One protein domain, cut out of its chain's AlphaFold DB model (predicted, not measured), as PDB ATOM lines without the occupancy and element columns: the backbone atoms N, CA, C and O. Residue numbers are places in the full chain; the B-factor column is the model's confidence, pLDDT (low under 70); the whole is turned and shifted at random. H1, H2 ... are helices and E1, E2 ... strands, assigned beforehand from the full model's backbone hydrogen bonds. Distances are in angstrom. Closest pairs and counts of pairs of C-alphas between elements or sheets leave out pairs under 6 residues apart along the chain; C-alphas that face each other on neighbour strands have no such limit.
ATOM      1  N   ILE A  95      -3.289 -48.516 -41.394       87.12
ATOM      2  CA  ILE A  95      -1.893 -48.242 -41.086       87.12
ATOM      3  C   ILE A  95      -1.051 -48.741 -42.250       87.12
ATOM      4  O   ILE A  95      -1.101 -49.919 -42.610       87.12
ATOM      5  N   GLN A  96      -0.265 -47.833 -42.818       84.31
ATOM      6  CA  GLN A  96       0.609 -48.092 -43.953       84.31
ATOM      7  C   GLN A  96       2.012 -47.567 -43.671       84.31
ATOM      8  O   GLN A  96       2.196 -46.461 -43.158       84.31
ATOM      9  N   PHE A  97       3.015 -48.355 -44.049       80.44
ATOM     10  CA  PHE A  97       4.395 -47.890 -44.085       80.44
ATOM     11  C   PHE A  97       4.631 -47.181 -45.410       80.44
ATOM     12  O   PHE A  97       4.590 -47.807 -46.466       80.44
ATOM     13  N   VAL A  98       4.874 -45.874 -45.345       75.12
ATOM     14  CA  VAL A  98       5.149 -45.060 -46.536       75.12
ATOM     15  C   VAL A  98       6.572 -45.329 -47.010       75.12
ATOM     16  O   VAL A  98       6.803 -45.685 -48.161       75.12
ATOM     17  N   ASP A  99       7.528 -45.241 -46.087       76.38
ATOM     18  CA  ASP A  99       8.906 -45.640 -46.332       76.38
ATOM     19  C   ASP A  99       9.544 -46.171 -45.048       76.38
ATOM     20  O   ASP A  99       9.122 -45.827 -43.943       76.38
ATOM     21  N   CYS A 100      10.553 -47.025 -45.187       75.75
ATOM     22  CA  CYS A 100      11.409 -47.393 -44.076       75.75
ATOM     23  C   CYS A 100      12.840 -47.584 -44.568       75.75
ATOM     24  O   CYS A 100      13.086 -48.384 -45.472       75.75
ATOM     25  N   GLU A 101      13.766 -46.850 -43.959       77.50
ATOM     26  CA  GLU A 101      15.196 -46.954 -44.210       77.50
ATOM     27  C   GLU A 101      15.884 -47.530 -42.970       77.50
ATOM     28  O   GLU A 101      15.607 -47.134 -41.836       77.50
ATOM     29  N   CYS A 102      16.803 -48.467 -43.184       75.44
ATOM     30  CA  CYS A 102      17.596 -49.057 -42.115       75.44
ATOM     31  C   CYS A 102      19.042 -48.583 -42.218       75.44
ATOM     32  O   CYS A 102      19.648 -48.622 -43.288       75.44
ATOM     33  N   GLY A 103      19.583 -48.117 -41.097       68.12
ATOM     34  CA  GLY A 103      20.984 -47.750 -40.957       68.12
ATOM     35  C   GLY A 103      21.721 -48.785 -40.116       68.12
ATOM     36  O   GLY A 103      21.316 -49.067 -38.989       68.12
ATOM     37  N   CYS A 104      22.821 -49.302 -40.654       65.94
ATOM     38  CA  CYS A 104      23.858 -49.987 -39.889       65.94
ATOM     39  C   CYS A 104      24.983 -48.967 -39.668       65.94
ATOM     40  O   CYS A 104      25.387 -48.291 -40.615       65.94
ATOM     41  N   ASN A 105      25.412 -48.783 -38.419       60.84
ATOM     42  CA  ASN A 105      26.561 -47.943 -38.051       60.84
ATOM     43  C   ASN A 105      26.489 -46.435 -38.412       60.84
ATOM     44  O   ASN A 105      27.495 -45.727 -38.386       60.84
ATOM     45  N   ARG A 106      25.305 -45.897 -38.741       53.91
ATOM     46  CA  ARG A 106      25.124 -44.452 -38.971       53.91
ATOM     47  C   ARG A 106      24.728 -43.739 -37.686       53.91
ATOM     48  O   ARG A 106      23.794 -44.152 -37.001       53.91
ATOM     49  N   THR A 107      25.393 -42.620 -37.403       56.09
ATOM     50  CA  THR A 107      24.916 -41.652 -36.414       56.09
ATOM     51  C   THR A 107      23.484 -41.264 -36.766       56.09
ATOM     52  O   THR A 107      23.147 -40.997 -37.923       56.09
ATOM     53  N   SER A 108      22.616 -41.267 -35.758       54.19
ATOM     54  CA  SER A 108      21.165 -41.149 -35.915       54.19
ATOM     55  C   SER A 108      20.689 -39.897 -36.674       54.19
ATOM     56  O   SER A 108      19.535 -39.836 -37.099       54.19
ATOM     57  N   SER A 109      21.576 -38.916 -36.859       56.03
ATOM     58  CA  SER A 109      21.356 -37.642 -37.536       56.03
ATOM     59  C   SER A 109      21.315 -37.735 -39.065       56.03
ATOM     60  O   SER A 109      20.545 -37.009 -39.687       56.03
ATOM     61  N   GLU A 110      22.096 -38.617 -39.698       59.44
ATOM     62  CA  GLU A 110      22.239 -38.629 -41.163       59.44
ATOM     63  C   GLU A 110      21.058 -39.326 -41.862       59.44
ATOM     64  O   GLU A 110      20.592 -38.884 -42.916       59.44
ATOM     65  N   VAL A 111      20.516 -40.374 -41.230       59.25
ATOM     66  CA  VAL A 111      19.311 -41.081 -41.697       59.25
ATOM     67  C   VAL A 111      18.049 -40.258 -41.413       59.25
ATOM     68  O   VAL A 111      17.190 -40.137 -42.282       59.25
ATOM     69  N   ALA A 112      17.969 -39.598 -40.250       58.97
ATOM     70  CA  ALA A 112      16.864 -38.693 -39.932       58.97
ATOM     71  C   ALA A 112      16.772 -37.508 -40.915       58.97
ATOM     72  O   ALA A 112      15.668 -37.132 -41.311       58.97
ATOM     73  N   ARG A 113      17.917 -36.960 -41.359       60.97
ATOM     74  CA  ARG A 113      17.962 -35.854 -42.332       60.97
ATOM     75  C   ARG A 113      17.447 -36.274 -43.713       60.97
ATOM     76  O   ARG A 113      16.585 -35.595 -44.261       60.97
ATOM     77  N   LYS A 114      17.898 -37.422 -44.239       60.06
ATOM     78  CA  LYS A 114      17.454 -37.942 -45.551       60.06
ATOM     79  C   LYS A 114      15.964 -38.285 -45.600       60.06
ATOM     80  O   LYS A 114      15.329 -38.069 -46.626       60.06
ATOM     81  N   LEU A 115      15.402 -38.789 -44.500       57.22
ATOM     82  CA  LEU A 115      13.967 -39.065 -44.412       57.22
ATOM     83  C   LEU A 115      13.135 -37.776 -44.341       57.22
ATOM     84  O   LEU A 115      12.093 -37.681 -44.982       57.22
ATOM     85  N   SER A 116      13.607 -36.759 -43.607       57.88
ATOM     86  CA  SER A 116      12.892 -35.478 -43.489       57.88
ATOM     87  C   SER A 116      12.771 -34.711 -44.811       57.88
ATOM     88  O   SER A 116      11.803 -33.981 -44.995       57.88
ATOM     89  N   GLU A 117      13.702 -34.919 -45.747       57.59
ATOM     90  CA  GLU A 117      13.701 -34.296 -47.080       57.59
ATOM     91  C   GLU A 117      12.705 -34.949 -48.064       57.59
ATOM     92  O   GLU A 117      12.419 -34.367 -49.107       57.59
ATOM     93  N   LYS A 118      12.161 -36.139 -47.757       55.28
ATOM     94  CA  LYS A 118      11.294 -36.918 -48.668       55.28
ATOM     95  C   LYS A 118       9.790 -36.825 -48.385       55.28
ATOM     96  O   LYS A 118       9.004 -37.318 -49.193       55.28
ATOM     97  N   ILE A 119       9.364 -36.260 -47.256       56.81
ATOM     98  CA  ILE A 119       7.933 -36.194 -46.923       56.81
ATOM     99  C   ILE A 119       7.326 -34.933 -47.529       56.81
ATOM    100  O   ILE A 119       7.386 -33.860 -46.930       56.81
ATOM    101  N   ASP A 120       6.681 -35.083 -48.677       57.53
ATOM    102  CA  ASP A 120       5.818 -34.041 -49.220       57.53
ATOM    103  C   ASP A 120       4.483 -34.070 -48.456       57.53
ATOM    104  O   ASP A 120       3.628 -34.932 -48.685       57.53
ATOM    105  N   GLN A 121       4.336 -33.194 -47.457       56.31
ATOM    106  CA  GLN A 121       3.160 -33.172 -46.572       56.31
ATOM    107  C   GLN A 121       1.855 -32.844 -47.321       56.31
ATOM    108  O   GLN A 121       0.775 -33.173 -46.832       56.31
ATOM    109  N   ASP A 122       1.956 -32.282 -48.526       52.06
ATOM    110  CA  ASP A 122       0.829 -31.809 -49.332       52.06
ATOM    111  C   ASP A 122       0.030 -32.930 -50.035       52.06
ATOM    112  O   ASP A 122      -1.059 -32.676 -50.546       52.06
ATOM    113  N   ASN A 123       0.514 -34.181 -50.025       58.56
ATOM    114  CA  ASN A 123      -0.151 -35.326 -50.673       58.56
ATOM    115  C   ASN A 123      -0.953 -36.235 -49.725       58.56
ATOM    116  O   ASN A 123      -1.494 -37.258 -50.155       58.56
ATOM    117  N   PHE A 124      -1.038 -35.907 -48.436       62.72
ATOM    118  CA  PHE A 124      -1.726 -36.750 -47.459       62.72
ATOM    119  C   PHE A 124      -3.224 -36.420 -47.363       62.72
ATOM    120  O   PHE A 124      -3.640 -35.262 -47.364       62.72
ATOM    121  N   GLU A 125      -4.063 -37.459 -47.278       65.25
ATOM    122  CA  GLU A 125      -5.515 -37.312 -47.150       65.25
ATOM    123  C   GLU A 125      -5.892 -36.498 -45.900       65.25
ATOM    124  O   GLU A 125      -5.258 -36.604 -44.850       65.25
ATOM    125  N   LYS A 126      -6.996 -35.745 -45.974       64.88
ATOM    126  CA  LYS A 126      -7.472 -34.838 -44.911       64.88
ATOM    127  C   LYS A 126      -7.656 -35.498 -43.528       64.88
ATOM    128  O   LYS A 126      -7.599 -34.798 -42.524       64.88
ATOM    129  N   ASN A 127      -7.852 -36.820 -43.470       76.00
ATOM    130  CA  ASN A 127      -8.015 -37.603 -42.235       76.00
ATOM    131  C   ASN A 127      -6.861 -38.593 -42.023       76.00
ATOM    132  O   ASN A 127      -7.081 -39.753 -41.658       76.00
ATOM    133  N   SER A 128      -5.640 -38.157 -42.313       79.31
ATOM    134  CA  SER A 128      -4.445 -38.975 -42.155       79.31
ATOM    135  C   SER A 128      -3.419 -38.305 -41.251       79.31
ATOM    136  O   SER A 128      -3.333 -37.081 -41.153       79.31
ATOM    137  N   LEU A 129      -2.661 -39.133 -40.538       82.31
ATOM    138  CA  LEU A 129      -1.560 -38.720 -39.693       82.31
ATOM    139  C   LEU A 129      -0.310 -39.485 -40.107       82.31
ATOM    140  O   LEU A 129      -0.205 -40.690 -39.879       82.31
ATOM    141  N   CYS A 130       0.666 -38.748 -40.628       81.44
ATOM    142  CA  CYS A 130       1.991 -39.269 -40.916       81.44
ATOM    143  C   CYS A 130       2.972 -38.890 -39.796       81.44
ATOM    144  O   CYS A 130       3.022 -37.738 -39.352       81.44
ATOM    145  N   PHE A 131       3.748 -39.855 -39.306       79.81
ATOM    146  CA  PHE A 131       4.845 -39.593 -38.376       79.81
ATOM    147  C   PHE A 131       5.966 -40.622 -38.499       79.81
ATOM    148  O   PHE A 131       5.774 -41.739 -38.976       79.81
ATOM    149  N   THR A 132       7.155 -40.221 -38.058       81.88
ATOM    150  CA  THR A 132       8.350 -41.064 -38.078       81.88
ATOM    151  C   THR A 132       8.495 -41.817 -36.765       81.88
ATOM    152  O   THR A 132       8.361 -41.233 -35.687       81.88
ATOM    153  N   ILE A 133       8.834 -43.096 -36.856       80.94
ATOM    154  CA  ILE A 133       9.283 -43.902 -35.726       80.94
ATOM    155  C   ILE A 133      10.742 -44.311 -35.907       80.94
ATOM    156  O   ILE A 133      11.223 -44.488 -37.027       80.94
ATOM    157  N   VAL A 134      11.429 -44.485 -34.782       80.12
ATOM    158  CA  VAL A 134      12.808 -44.969 -34.732       80.12
ATOM    159  C   VAL A 134      12.830 -46.194 -33.831       80.12
ATOM    160  O   VAL A 134      12.430 -46.115 -32.668       80.12
ATOM    161  N   LYS A 135      13.253 -47.339 -34.369       78.62
ATOM    162  CA  LYS A 135      13.294 -48.614 -33.646       78.62
ATOM    163  C   LYS A 135      14.652 -49.273 -33.819       78.62
ATOM    164  O   LYS A 135      15.154 -49.381 -34.933       78.62
ATOM    165  N   ALA A 136      15.221 -49.739 -32.713       76.69
ATOM    166  CA  ALA A 136      16.364 -50.637 -32.769       76.69
ATOM    167  C   ALA A 136      15.923 -51.972 -33.385       76.69
ATOM    168  O   ALA A 136      14.850 -52.487 -33.059       76.69
ATOM    169  N   ILE A 137      16.747 -52.521 -34.269       73.38
ATOM    170  CA  ILE A 137      16.529 -53.813 -34.923       73.38
ATOM    171  C   ILE A 137      17.705 -54.745 -34.629       73.38
ATOM    172  O   ILE A 137      18.814 -54.303 -34.330       73.38
ATOM    173  N   GLN A 138      17.449 -56.053 -34.675       65.81
ATOM    174  CA  GLN A 138      18.466 -57.052 -34.357       65.81
ATOM    175  C   GLN A 138      19.604 -57.062 -35.386       65.81
ATOM    176  O   GLN A 138      19.404 -56.833 -36.578       65.81
ATOM    177  N   ARG A 139      20.801 -57.389 -34.900       57.44
ATOM    178  CA  ARG A 139      22.076 -57.351 -35.625       57.44
ATOM    179  C   ARG A 139      22.120 -58.187 -36.912       57.44
ATOM    180  O   ARG A 139      22.752 -57.768 -37.869       57.44
ATOM    181  N   GLU A 140      21.387 -59.303 -36.985       56.03
ATOM    182  CA  GLU A 140      21.324 -60.180 -38.179       56.03
ATOM    183  C   GLU A 140      20.761 -59.502 -39.443       56.03
ATOM    184  O   GLU A 140      20.826 -60.066 -40.536       56.03
ATOM    185  N   THR A 141      20.169 -58.318 -39.289       56.38
ATOM    186  CA  THR A 141      19.633 -57.519 -40.395       56.38
ATOM    187  C   THR A 141      20.704 -56.694 -41.107       56.38
ATOM    188  O   THR A 141      20.502 -56.295 -42.254       56.38
ATOM    189  N   CYS A 142      21.822 -56.439 -40.425       58.81
ATOM    190  CA  CYS A 142      23.020 -55.830 -40.982       58.81
ATOM    191  C   CYS A 142      23.917 -56.942 -41.540       58.81
ATOM    192  O   CYS A 142      23.931 -58.050 -41.001       58.81
ATOM    193  N   ASP A 143      24.606 -56.684 -42.653       57.44
ATOM    194  CA  ASP A 143      25.483 -57.682 -43.271       57.44
ATOM    195  C   ASP A 143      26.492 -58.251 -42.258       57.44
ATOM    196  O   ASP A 143      26.927 -57.582 -41.323       57.44
ATOM    197  N   LYS A 144      26.807 -59.539 -42.427       54.44
ATOM    198  CA  LYS A 144      27.359 -60.440 -41.398       54.44
ATOM    199  C   LYS A 144      28.792 -60.149 -40.928       54.44
ATOM    200  O   LYS A 144      29.301 -60.930 -40.124       54.44
ATOM    201  N   ASP A 145      29.428 -59.078 -41.384       55.88
ATOM    202  CA  ASP A 145      30.888 -58.968 -41.315       55.88
ATOM    203  C   ASP A 145      31.440 -58.134 -40.143       55.88
ATOM    204  O   ASP A 145      32.618 -58.291 -39.836       55.88
ATOM    205  N   ASP A 146      30.624 -57.371 -39.398       54.28
ATOM    206  CA  ASP A 146      31.105 -56.581 -38.246       54.28
ATOM    207  C   ASP A 146      30.474 -56.987 -36.899       54.28
ATOM    208  O   ASP A 146      29.266 -57.233 -36.757       54.28
ATOM    209  N   ASN A 147      31.330 -57.118 -35.877       53.88
ATOM    210  CA  ASN A 147      30.983 -57.765 -34.610       53.88
ATOM    211  C   ASN A 147      30.284 -56.887 -33.556       53.88
ATOM    212  O   ASN A 147      29.820 -57.432 -32.554       53.88
ATOM    213  N   ASP A 148      30.088 -55.594 -33.825       52.69
ATOM    214  CA  ASP A 148      29.686 -54.611 -32.805       52.69
ATOM    215  C   ASP A 148      28.440 -53.764 -33.159       52.69
ATOM    216  O   ASP A 148      28.083 -52.839 -32.425       52.69
ATOM    217  N   ASP A 149      27.713 -54.089 -34.236       53.72
ATOM    218  CA  ASP A 149      26.735 -53.152 -34.807       53.72
ATOM    219  C   ASP A 149      25.281 -53.352 -34.332       53.72
ATOM    220  O   ASP A 149      24.642 -54.384 -34.559       53.72
ATOM    221  N   ASN A 150      24.719 -52.299 -33.726       62.31
ATOM    222  CA  ASN A 150      23.283 -52.149 -33.472       62.31
ATOM    223  C   ASN A 150      22.610 -51.491 -34.690       62.31
ATOM    224  O   ASN A 150      22.932 -50.355 -35.040       62.31
ATOM    225  N   GLY A 151      21.658 -52.177 -35.330       70.19
ATOM    226  CA  GLY A 151      20.888 -51.618 -36.445       70.19
ATOM    227  C   GLY A 151      19.744 -50.717 -35.967       70.19
ATOM    228  O   GLY A 151      19.117 -50.982 -34.938       70.19
ATOM    229  N   ILE A 152      19.428 -49.671 -36.733       75.81
ATOM    230  CA  ILE A 152      18.284 -48.785 -36.471       75.81
ATOM    231  C   ILE A 152      17.405 -48.707 -37.721       75.81
ATOM    232  O   ILE A 152      17.893 -48.409 -38.810       75.81
ATOM    233  N   ALA A 153      16.104 -48.933 -37.557       78.19
ATOM    234  CA  ALA A 153      15.091 -48.699 -38.576       78.19
ATOM    235  C   ALA A 153      14.402 -47.348 -38.341       78.19
ATOM    236  O   ALA A 153      13.908 -47.071 -37.242       78.19
ATOM    237  N   TYR A 154      14.347 -46.533 -39.390       80.19
ATOM    238  CA  TYR A 154      13.593 -45.291 -39.445       80.19
ATOM    239  C   TYR A 154      12.439 -45.474 -40.409       80.19
ATOM    240  O   TYR A 154      12.655 -45.594 -41.614       80.19
ATOM    241  N   CYS A 155      11.220 -45.488 -39.889       80.50
ATOM    242  CA  CYS A 155      10.051 -45.728 -40.716       80.50
ATOM    243  C   CYS A 155       9.044 -44.581 -40.619       80.50
ATOM    244  O   CYS A 155       8.731 -44.108 -39.525       80.50
ATOM    245  N   HIS A 156       8.496 -44.182 -41.764       83.88
ATOM    246  CA  HIS A 156       7.323 -43.323 -41.859       83.88
ATOM    247  C   HIS A 156       6.063 -44.167 -41.840       83.88
ATOM    248  O   HIS A 156       5.857 -45.025 -42.701       83.88
ATOM    249  N   ILE A 157       5.207 -43.885 -40.868       84.06
ATOM    250  CA  ILE A 157       3.914 -44.532 -40.730       84.06
ATOM    251  C   ILE A 157       2.854 -43.502 -41.061       84.06
ATOM    252  O   ILE A 157       2.820 -42.431 -40.455       84.06
ATOM    253  N   ASN A 158       1.985 -43.858 -41.997       86.81
ATOM    254  CA  ASN A 158       0.751 -43.150 -42.251       86.81
ATOM    255  C   ASN A 158      -0.405 -43.927 -41.624       86.81
ATOM    256  O   ASN A 158      -0.578 -45.117 -41.892       86.81
ATOM    257  N   ILE A 159      -1.183 -43.251 -40.788       87.69
ATOM    258  CA  ILE A 159      -2.429 -43.774 -40.238       87.69
ATOM    259  C   ILE A 159      -3.559 -42.946 -40.828       87.69
ATOM    260  O   ILE A 159      -3.624 -41.745 -40.583       87.69
ATOM    261  N   SER A 160      -4.449 -43.567 -41.593       87.62
ATOM    262  CA  SER A 160      -5.595 -42.895 -42.206       87.62
ATOM    263  C   SER A 160      -6.905 -43.597 -41.877       87.62
ATOM    264  O   SER A 160      -6.937 -44.766 -41.501       87.62
ATOM    265  N   THR A 161      -8.018 -42.884 -42.008       86.44
ATOM    266  CA  THR A 161      -9.351 -43.483 -41.896       86.44
ATOM    267  C   THR A 161     -10.259 -42.969 -42.998       86.44
ATOM    268  O   THR A 161     -10.225 -41.790 -43.357       86.44
ATOM    269  N   THR A 258      -5.677 -32.114 -30.476       53.38
ATOM    270  CA  THR A 258      -4.478 -31.268 -30.555       53.38
ATOM    271  C   THR A 258      -3.243 -31.959 -29.964       53.38
ATOM    272  O   THR A 258      -2.124 -31.630 -30.347       53.38
ATOM    273  N   ASP A 259      -3.431 -32.981 -29.118       55.56
ATOM    274  CA  ASP A 259      -2.363 -33.772 -28.489       55.56
ATOM    275  C   ASP A 259      -2.031 -35.074 -29.243       55.56
ATOM    276  O   ASP A 259      -1.883 -36.151 -28.655       55.56
ATOM    277  N   ASN A 260      -1.822 -34.984 -30.560       66.62
ATOM    278  CA  ASN A 260      -1.366 -36.111 -31.391       66.62
ATOM    279  C   ASN A 260      -0.045 -36.749 -30.901       66.62
ATOM    280  O   ASN A 260       0.297 -37.862 -31.294       66.62
ATOM    281  N   ASN A 261       0.710 -36.072 -30.032       62.69
ATOM    282  CA  ASN A 261       1.986 -36.556 -29.503       62.69
ATOM    283  C   ASN A 261       1.844 -37.769 -28.572       62.69
ATOM    284  O   ASN A 261       2.702 -38.651 -28.603       62.69
ATOM    285  N   THR A 262       0.780 -37.848 -27.770       67.38
ATOM    286  CA  THR A 262       0.567 -38.980 -26.850       67.38
ATOM    287  C   THR A 262       0.216 -40.247 -27.625       67.38
ATOM    288  O   THR A 262       0.816 -41.294 -27.401       67.38
ATOM    289  N   MET A 263      -0.660 -40.133 -28.626       76.69
ATOM    290  CA  MET A 263      -0.994 -41.242 -29.520       76.69
ATOM    291  C   MET A 263       0.232 -41.742 -30.297       76.69
ATOM    292  O   MET A 263       0.481 -42.944 -30.344       76.69
ATOM    293  N   LYS A 264       1.037 -40.828 -30.864       77.12
ATOM    294  CA  LYS A 264       2.281 -41.179 -31.575       77.12
ATOM    295  C   LYS A 264       3.234 -41.986 -30.690       77.12
ATOM    296  O   LYS A 264       3.821 -42.962 -31.158       77.12
ATOM    297  N   LYS A 265       3.372 -41.605 -29.413       77.12
ATOM    298  CA  LYS A 265       4.185 -42.340 -28.432       77.12
ATOM    299  C   LYS A 265       3.632 -43.739 -28.170       77.12
ATOM    300  O   LYS A 265       4.398 -44.693 -28.239       77.12
ATOM    301  N   GLU A 266       2.331 -43.872 -27.925       82.75
ATOM    302  CA  GLU A 266       1.697 -45.174 -27.671       82.75
ATOM    303  C   GLU A 266       1.822 -46.123 -28.866       82.75
ATOM    304  O   GLU A 266       2.236 -47.274 -28.700       82.75
ATOM    305  N   VAL A 267       1.535 -45.638 -30.080       82.62
ATOM    306  CA  VAL A 267       1.682 -46.431 -31.310       82.62
ATOM    307  C   VAL A 267       3.134 -46.853 -31.498       82.62
ATOM    308  O   VAL A 267       3.396 -48.027 -31.729       82.62
ATOM    309  N   SER A 268       4.089 -45.930 -31.340       81.19
ATOM    310  CA  SER A 268       5.512 -46.260 -31.438       81.19
ATOM    311  C   SER A 268       5.907 -47.340 -30.428       81.19
ATOM    312  O   SER A 268       6.546 -48.319 -30.802       81.19
ATOM    313  N   SER A 269       5.491 -47.231 -29.166       83.31
ATOM    314  CA  SER A 269       5.831 -48.199 -28.114       83.31
ATOM    315  C   SER A 269       5.268 -49.598 -28.372       83.31
ATOM    316  O   SER A 269       5.969 -50.579 -28.135       83.31
ATOM    317  N   ASN A 270       4.052 -49.697 -28.911       83.69
ATOM    318  CA  ASN A 270       3.347 -50.967 -29.130       83.69
ATOM    319  C   ASN A 270       3.511 -51.541 -30.543       83.69
ATOM    320  O   ASN A 270       2.948 -52.594 -30.857       83.69
ATOM    321  N   LEU A 271       4.260 -50.856 -31.407       84.19
ATOM    322  CA  LEU A 271       4.612 -51.363 -32.719       84.19
ATOM    323  C   LEU A 271       5.855 -52.247 -32.630       84.19
ATOM    324  O   LEU A 271       6.937 -51.811 -32.212       84.19
ATOM    325  N   PHE A 272       5.694 -53.482 -33.089       82.94
ATOM    326  CA  PHE A 272       6.751 -54.469 -33.199       82.94
ATOM    327  C   PHE A 272       7.119 -54.644 -34.670       82.94
ATOM    328  O   PHE A 272       6.273 -54.943 -35.517       82.94
ATOM    329  N   LEU A 273       8.400 -54.452 -34.968       80.62
ATOM    330  CA  LEU A 273       8.963 -54.677 -36.292       80.62
ATOM    331  C   LEU A 273       9.651 -56.039 -36.306       80.62
ATOM    332  O   LEU A 273      10.347 -56.396 -35.353       80.62
ATOM    333  N   SER A 274       9.467 -56.802 -37.381       78.31
ATOM    334  CA  SER A 274      10.275 -57.996 -37.609       78.31
ATOM    335  C   SER A 274      11.724 -57.608 -37.880       78.31
ATOM    336  O   SER A 274      12.002 -56.525 -38.399       78.31
ATOM    337  N   LYS A 275      12.646 -58.538 -37.615       68.00
ATOM    338  CA  LYS A 275      14.043 -58.396 -38.026       68.00
ATOM    339  C   LYS A 275      14.175 -58.149 -39.528       68.00
ATOM    340  O   LYS A 275      15.027 -57.389 -39.930       68.00
ATOM    341  N   ASP A 276      13.274 -58.671 -40.358       72.31
ATOM    342  CA  ASP A 276      13.356 -58.501 -41.813       72.31
ATOM    343  C   ASP A 276      12.690 -57.215 -42.342       72.31
ATOM    344  O   ASP A 276      12.548 -57.084 -43.556       72.31
ATOM    345  N   ILE A 277      12.266 -56.266 -41.494       74.75
ATOM    346  CA  ILE A 277      11.478 -55.088 -41.926       74.75
ATOM    347  C   ILE A 277      12.161 -54.260 -43.033       74.75
ATOM    348  O   ILE A 277      11.494 -53.653 -43.867       74.75
ATOM    349  N   CYS A 278      13.495 -54.289 -43.080       70.62
ATOM    350  CA  CYS A 278      14.311 -53.607 -44.085       70.62
ATOM    351  C   CYS A 278      14.240 -54.260 -45.478       70.62
ATOM    352  O   CYS A 278      14.507 -53.603 -46.479       70.62
ATOM    353  N   LYS A 279      13.913 -55.557 -45.543       72.06
ATOM    354  CA  LYS A 279      13.765 -56.339 -46.784       72.06
ATOM    355  C   LYS A 279      12.298 -56.529 -47.151       72.06
ATOM    356  O   LYS A 279      11.952 -56.542 -48.327       72.06
ATOM    357  N   ASP A 280      11.449 -56.667 -46.140       75.69
ATOM    358  CA  ASP A 280      10.026 -56.915 -46.277       75.69
ATOM    359  C   ASP A 280       9.228 -55.976 -45.365       75.69
ATOM    360  O   ASP A 280       9.025 -56.225 -44.171       75.69
ATOM    361  N   LYS A 281       8.727 -54.895 -45.970       70.38
ATOM    362  CA  LYS A 281       7.907 -53.876 -45.303       70.38
ATOM    363  C   LYS A 281       6.554 -54.430 -44.821       70.38
ATOM    364  O   LYS A 281       5.865 -53.769 -44.051       70.38
ATOM    365  N   SER A 282       6.190 -55.659 -45.205       69.69
ATOM    366  CA  SER A 282       4.987 -56.370 -44.761       69.69
ATOM    367  C   SER A 282       5.217 -57.254 -43.525       69.69
ATOM    368  O   SER A 282       4.368 -58.080 -43.190       69.69
ATOM    369  N   LYS A 283       6.299 -57.070 -42.756       77.31
ATOM    370  CA  LYS A 283       6.538 -57.818 -41.503       77.31
ATOM    371  C   LYS A 283       6.584 -56.929 -40.258       77.31
ATOM    372  O   LYS A 283       7.628 -56.716 -39.647       77.31
ATOM    373  N   TRP A 284       5.420 -56.455 -39.840       83.31
ATOM    374  CA  TRP A 284       5.211 -55.700 -38.609       83.31
ATOM    375  C   TRP A 284       3.898 -56.127 -37.948       83.31
ATOM    376  O   TRP A 284       3.026 -56.719 -38.589       83.31
ATOM    377  N   ILE A 285       3.756 -55.836 -36.661       82.94
ATOM    378  CA  ILE A 285       2.501 -56.003 -35.931       82.94
ATOM    379  C   ILE A 285       2.340 -54.842 -34.959       82.94
ATOM    380  O   ILE A 285       3.288 -54.448 -34.280       82.94
ATOM    381  N   LEU A 286       1.143 -54.267 -34.916       84.94
ATOM    382  CA  LEU A 286       0.785 -53.289 -33.903       84.94
ATOM    383  C   LEU A 286      -0.044 -54.010 -32.849       84.94
ATOM    384  O   LEU A 286      -1.073 -54.599 -33.170       84.94
ATOM    385  N   ASN A 287       0.388 -53.949 -31.592       84.31
ATOM    386  CA  ASN A 287      -0.434 -54.425 -30.490       84.31
ATOM    387  C   ASN A 287      -1.512 -53.382 -30.156       84.31
ATOM    388  O   ASN A 287      -1.376 -52.594 -29.218       84.31
ATOM    389  N   ALA A 288      -2.560 -53.361 -30.973       83.12
ATOM    390  CA  ALA A 288      -3.732 -52.514 -30.821       83.12
ATOM    391  C   ALA A 288      -4.996 -53.305 -31.158       83.12
ATOM    392  O   ALA A 288      -4.977 -54.231 -31.970       83.12
ATOM    393  N   GLN A 289      -6.106 -52.896 -30.560       77.44
ATOM    394  CA  GLN A 289      -7.426 -53.342 -30.946       77.44
ATOM    395  C   GLN A 289      -7.788 -52.694 -32.285       77.44
ATOM    396  O   GLN A 289      -7.696 -51.471 -32.430       77.44
ATOM    397  N   THR A 290      -8.260 -53.521 -33.219       73.44
ATOM    398  CA  THR A 290      -9.112 -53.077 -34.325       73.44
ATOM    399  C   THR A 290      -8.423 -52.082 -35.275       73.44
ATOM    400  O   THR A 290      -8.568 -50.867 -35.147       73.44
ATOM    401  N   TYR A 291      -7.660 -52.580 -36.251       85.38
ATOM    402  CA  TYR A 291      -7.021 -51.745 -37.278       85.38
ATOM    403  C   TYR A 291      -6.964 -52.453 -38.632       85.38
ATOM    404  O   TYR A 291      -7.083 -53.676 -38.720       85.38
ATOM    405  N   ARG A 292      -6.766 -51.685 -39.707       84.69
ATOM    406  CA  ARG A 292      -6.489 -52.230 -41.037       84.69
ATOM    407  C   ARG A 292      -5.003 -52.173 -41.330       84.69
ATOM    408  O   ARG A 292      -4.333 -51.172 -41.079       84.69
ATOM    409  N   ARG A 293      -4.505 -53.260 -41.894       83.06
ATOM    410  CA  ARG A 293      -3.152 -53.394 -42.401       83.06
ATOM    411  C   ARG A 293      -3.229 -53.613 -43.896       83.06
ATOM    412  O   ARG A 293      -3.752 -54.638 -44.326       83.06
ATOM    413  N   ASP A 294      -2.727 -52.660 -44.670       73.88
ATOM    414  CA  ASP A 294      -2.698 -52.762 -46.134       73.88
ATOM    415  C   ASP A 294      -4.086 -53.093 -46.729       73.88
ATOM    416  O   ASP A 294      -4.219 -53.874 -47.667       73.88
ATOM    417  N   GLY A 295      -5.146 -52.525 -46.136       69.31
ATOM    418  CA  GLY A 295      -6.540 -52.771 -46.527       69.31
ATOM    419  C   GLY A 295      -7.207 -54.006 -45.904       69.31
ATOM    420  O   GLY A 295      -8.428 -54.121 -45.987       69.31
ATOM    421  N   TYR A 296      -6.464 -54.886 -45.226       73.69
ATOM    422  CA  TYR A 296      -7.016 -56.050 -44.525       73.69
ATOM    423  C   TYR A 296      -7.321 -55.724 -43.067       73.69
ATOM    424  O   TYR A 296      -6.450 -55.266 -42.327       73.69
ATOM    425  N   THR A 297      -8.554 -55.976 -42.633       73.31
ATOM    426  CA  THR A 297      -8.950 -55.755 -41.240       73.31
ATOM    427  C   THR A 297      -8.360 -56.834 -40.337       73.31
ATOM    428  O   THR A 297      -8.592 -58.026 -40.536       73.31
ATOM    429  N   ILE A 298      -7.621 -56.409 -39.319       71.69
ATOM    430  CA  ILE A 298      -7.174 -57.249 -38.215       71.69
ATOM    431  C   ILE A 298      -8.150 -56.961 -37.068       71.69
ATOM    432  O   ILE A 298      -7.938 -56.035 -36.283       71.69
ATOM    433  N   GLU A 299      -9.290 -57.671 -37.041       64.19
ATOM    434  CA  GLU A 299     -10.402 -57.361 -36.127       64.19
ATOM    435  C   GLU A 299     -10.885 -58.508 -35.239       64.19
ATOM    436  O   GLU A 299     -11.018 -59.659 -35.653       64.19
TER     437      GLU A 299
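This is residues 95 to 161 and 258 to 299 of the 568 residues of an uncharacterized protein of Strigamia maritima (UniProt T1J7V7). A twisted sheet of three long strands, E1, E3 and E2, makes the core, with H1 over one face and H2 slanting over E2; two tiny hairpins, E4 with E5 and E6 with E7, lie on the side of the sheet away from H1. The printed part has 109 residues, in the order E1 H1 E2 E3 H2 E4 E5 E6 E7; the class is mixed and each sheet is antiparallel. It is compact, with a radius of gyration of the C-alphas of 14.6 A and spans of 44 by 31 by 23 A.

E3, residues 151 to 160, is the inner strand between E1, residues 95 to 104, and E2, residues 128 to 137. N 101 and O 154 are 2.9 A apart, and N 133 and O 155 2.9 A, within hydrogen-bond range. H1, residues 108 to 116, is on the sheet over E3 at a height of 9.1 A; their closest C-alphas, Ala 112 and Tyr 154, are 7.4 A apart. E1, H1 and E2 form a split strand-helix-strand unit, two same-way strands with E3 between them, its crossover right-handed. H2, residues 260 to 270, is over E2, slantwise at 38 degrees on the local plane; Ile 133 and Ser 268 have their closest C-alphas, 6.2 A apart. In H2 every O i to N i+4 pair is within hydrogen-bond range, in H1 4 of 5. E4, residues 271 to 273, and E5, residues 284 to 286, form a hairpin, with N 272 and O 285 at 2.9 A. E6, residues 291 to 293, and E7, residues 296 to 298, form another, with N 293 and O 296 at 2.8 A. The closest C-alphas of E1 and E6, Ile 95 and Arg 293, are 5.5 A apart.

E1 begins at C-alpha 95, (-1.893, -48.242, -41.086), bends by 61 degrees at residue 98 and spans 25.8 A. E2 spans 26.7 A, E3 28.5 A and H2 15.7 A; E7 ends at C-alpha 298, (-7.174, -57.249, -38.215).

Residues 162 to 257 are not printed, and C-alphas 161 and 258 are 17.4 A apart across the cut. The links H1 to E2 and E2 to E3 are long. The mean pLDDT of the printed part is 71.0; among the 46 residues under 70 are 103 to 126 and 138 to 150.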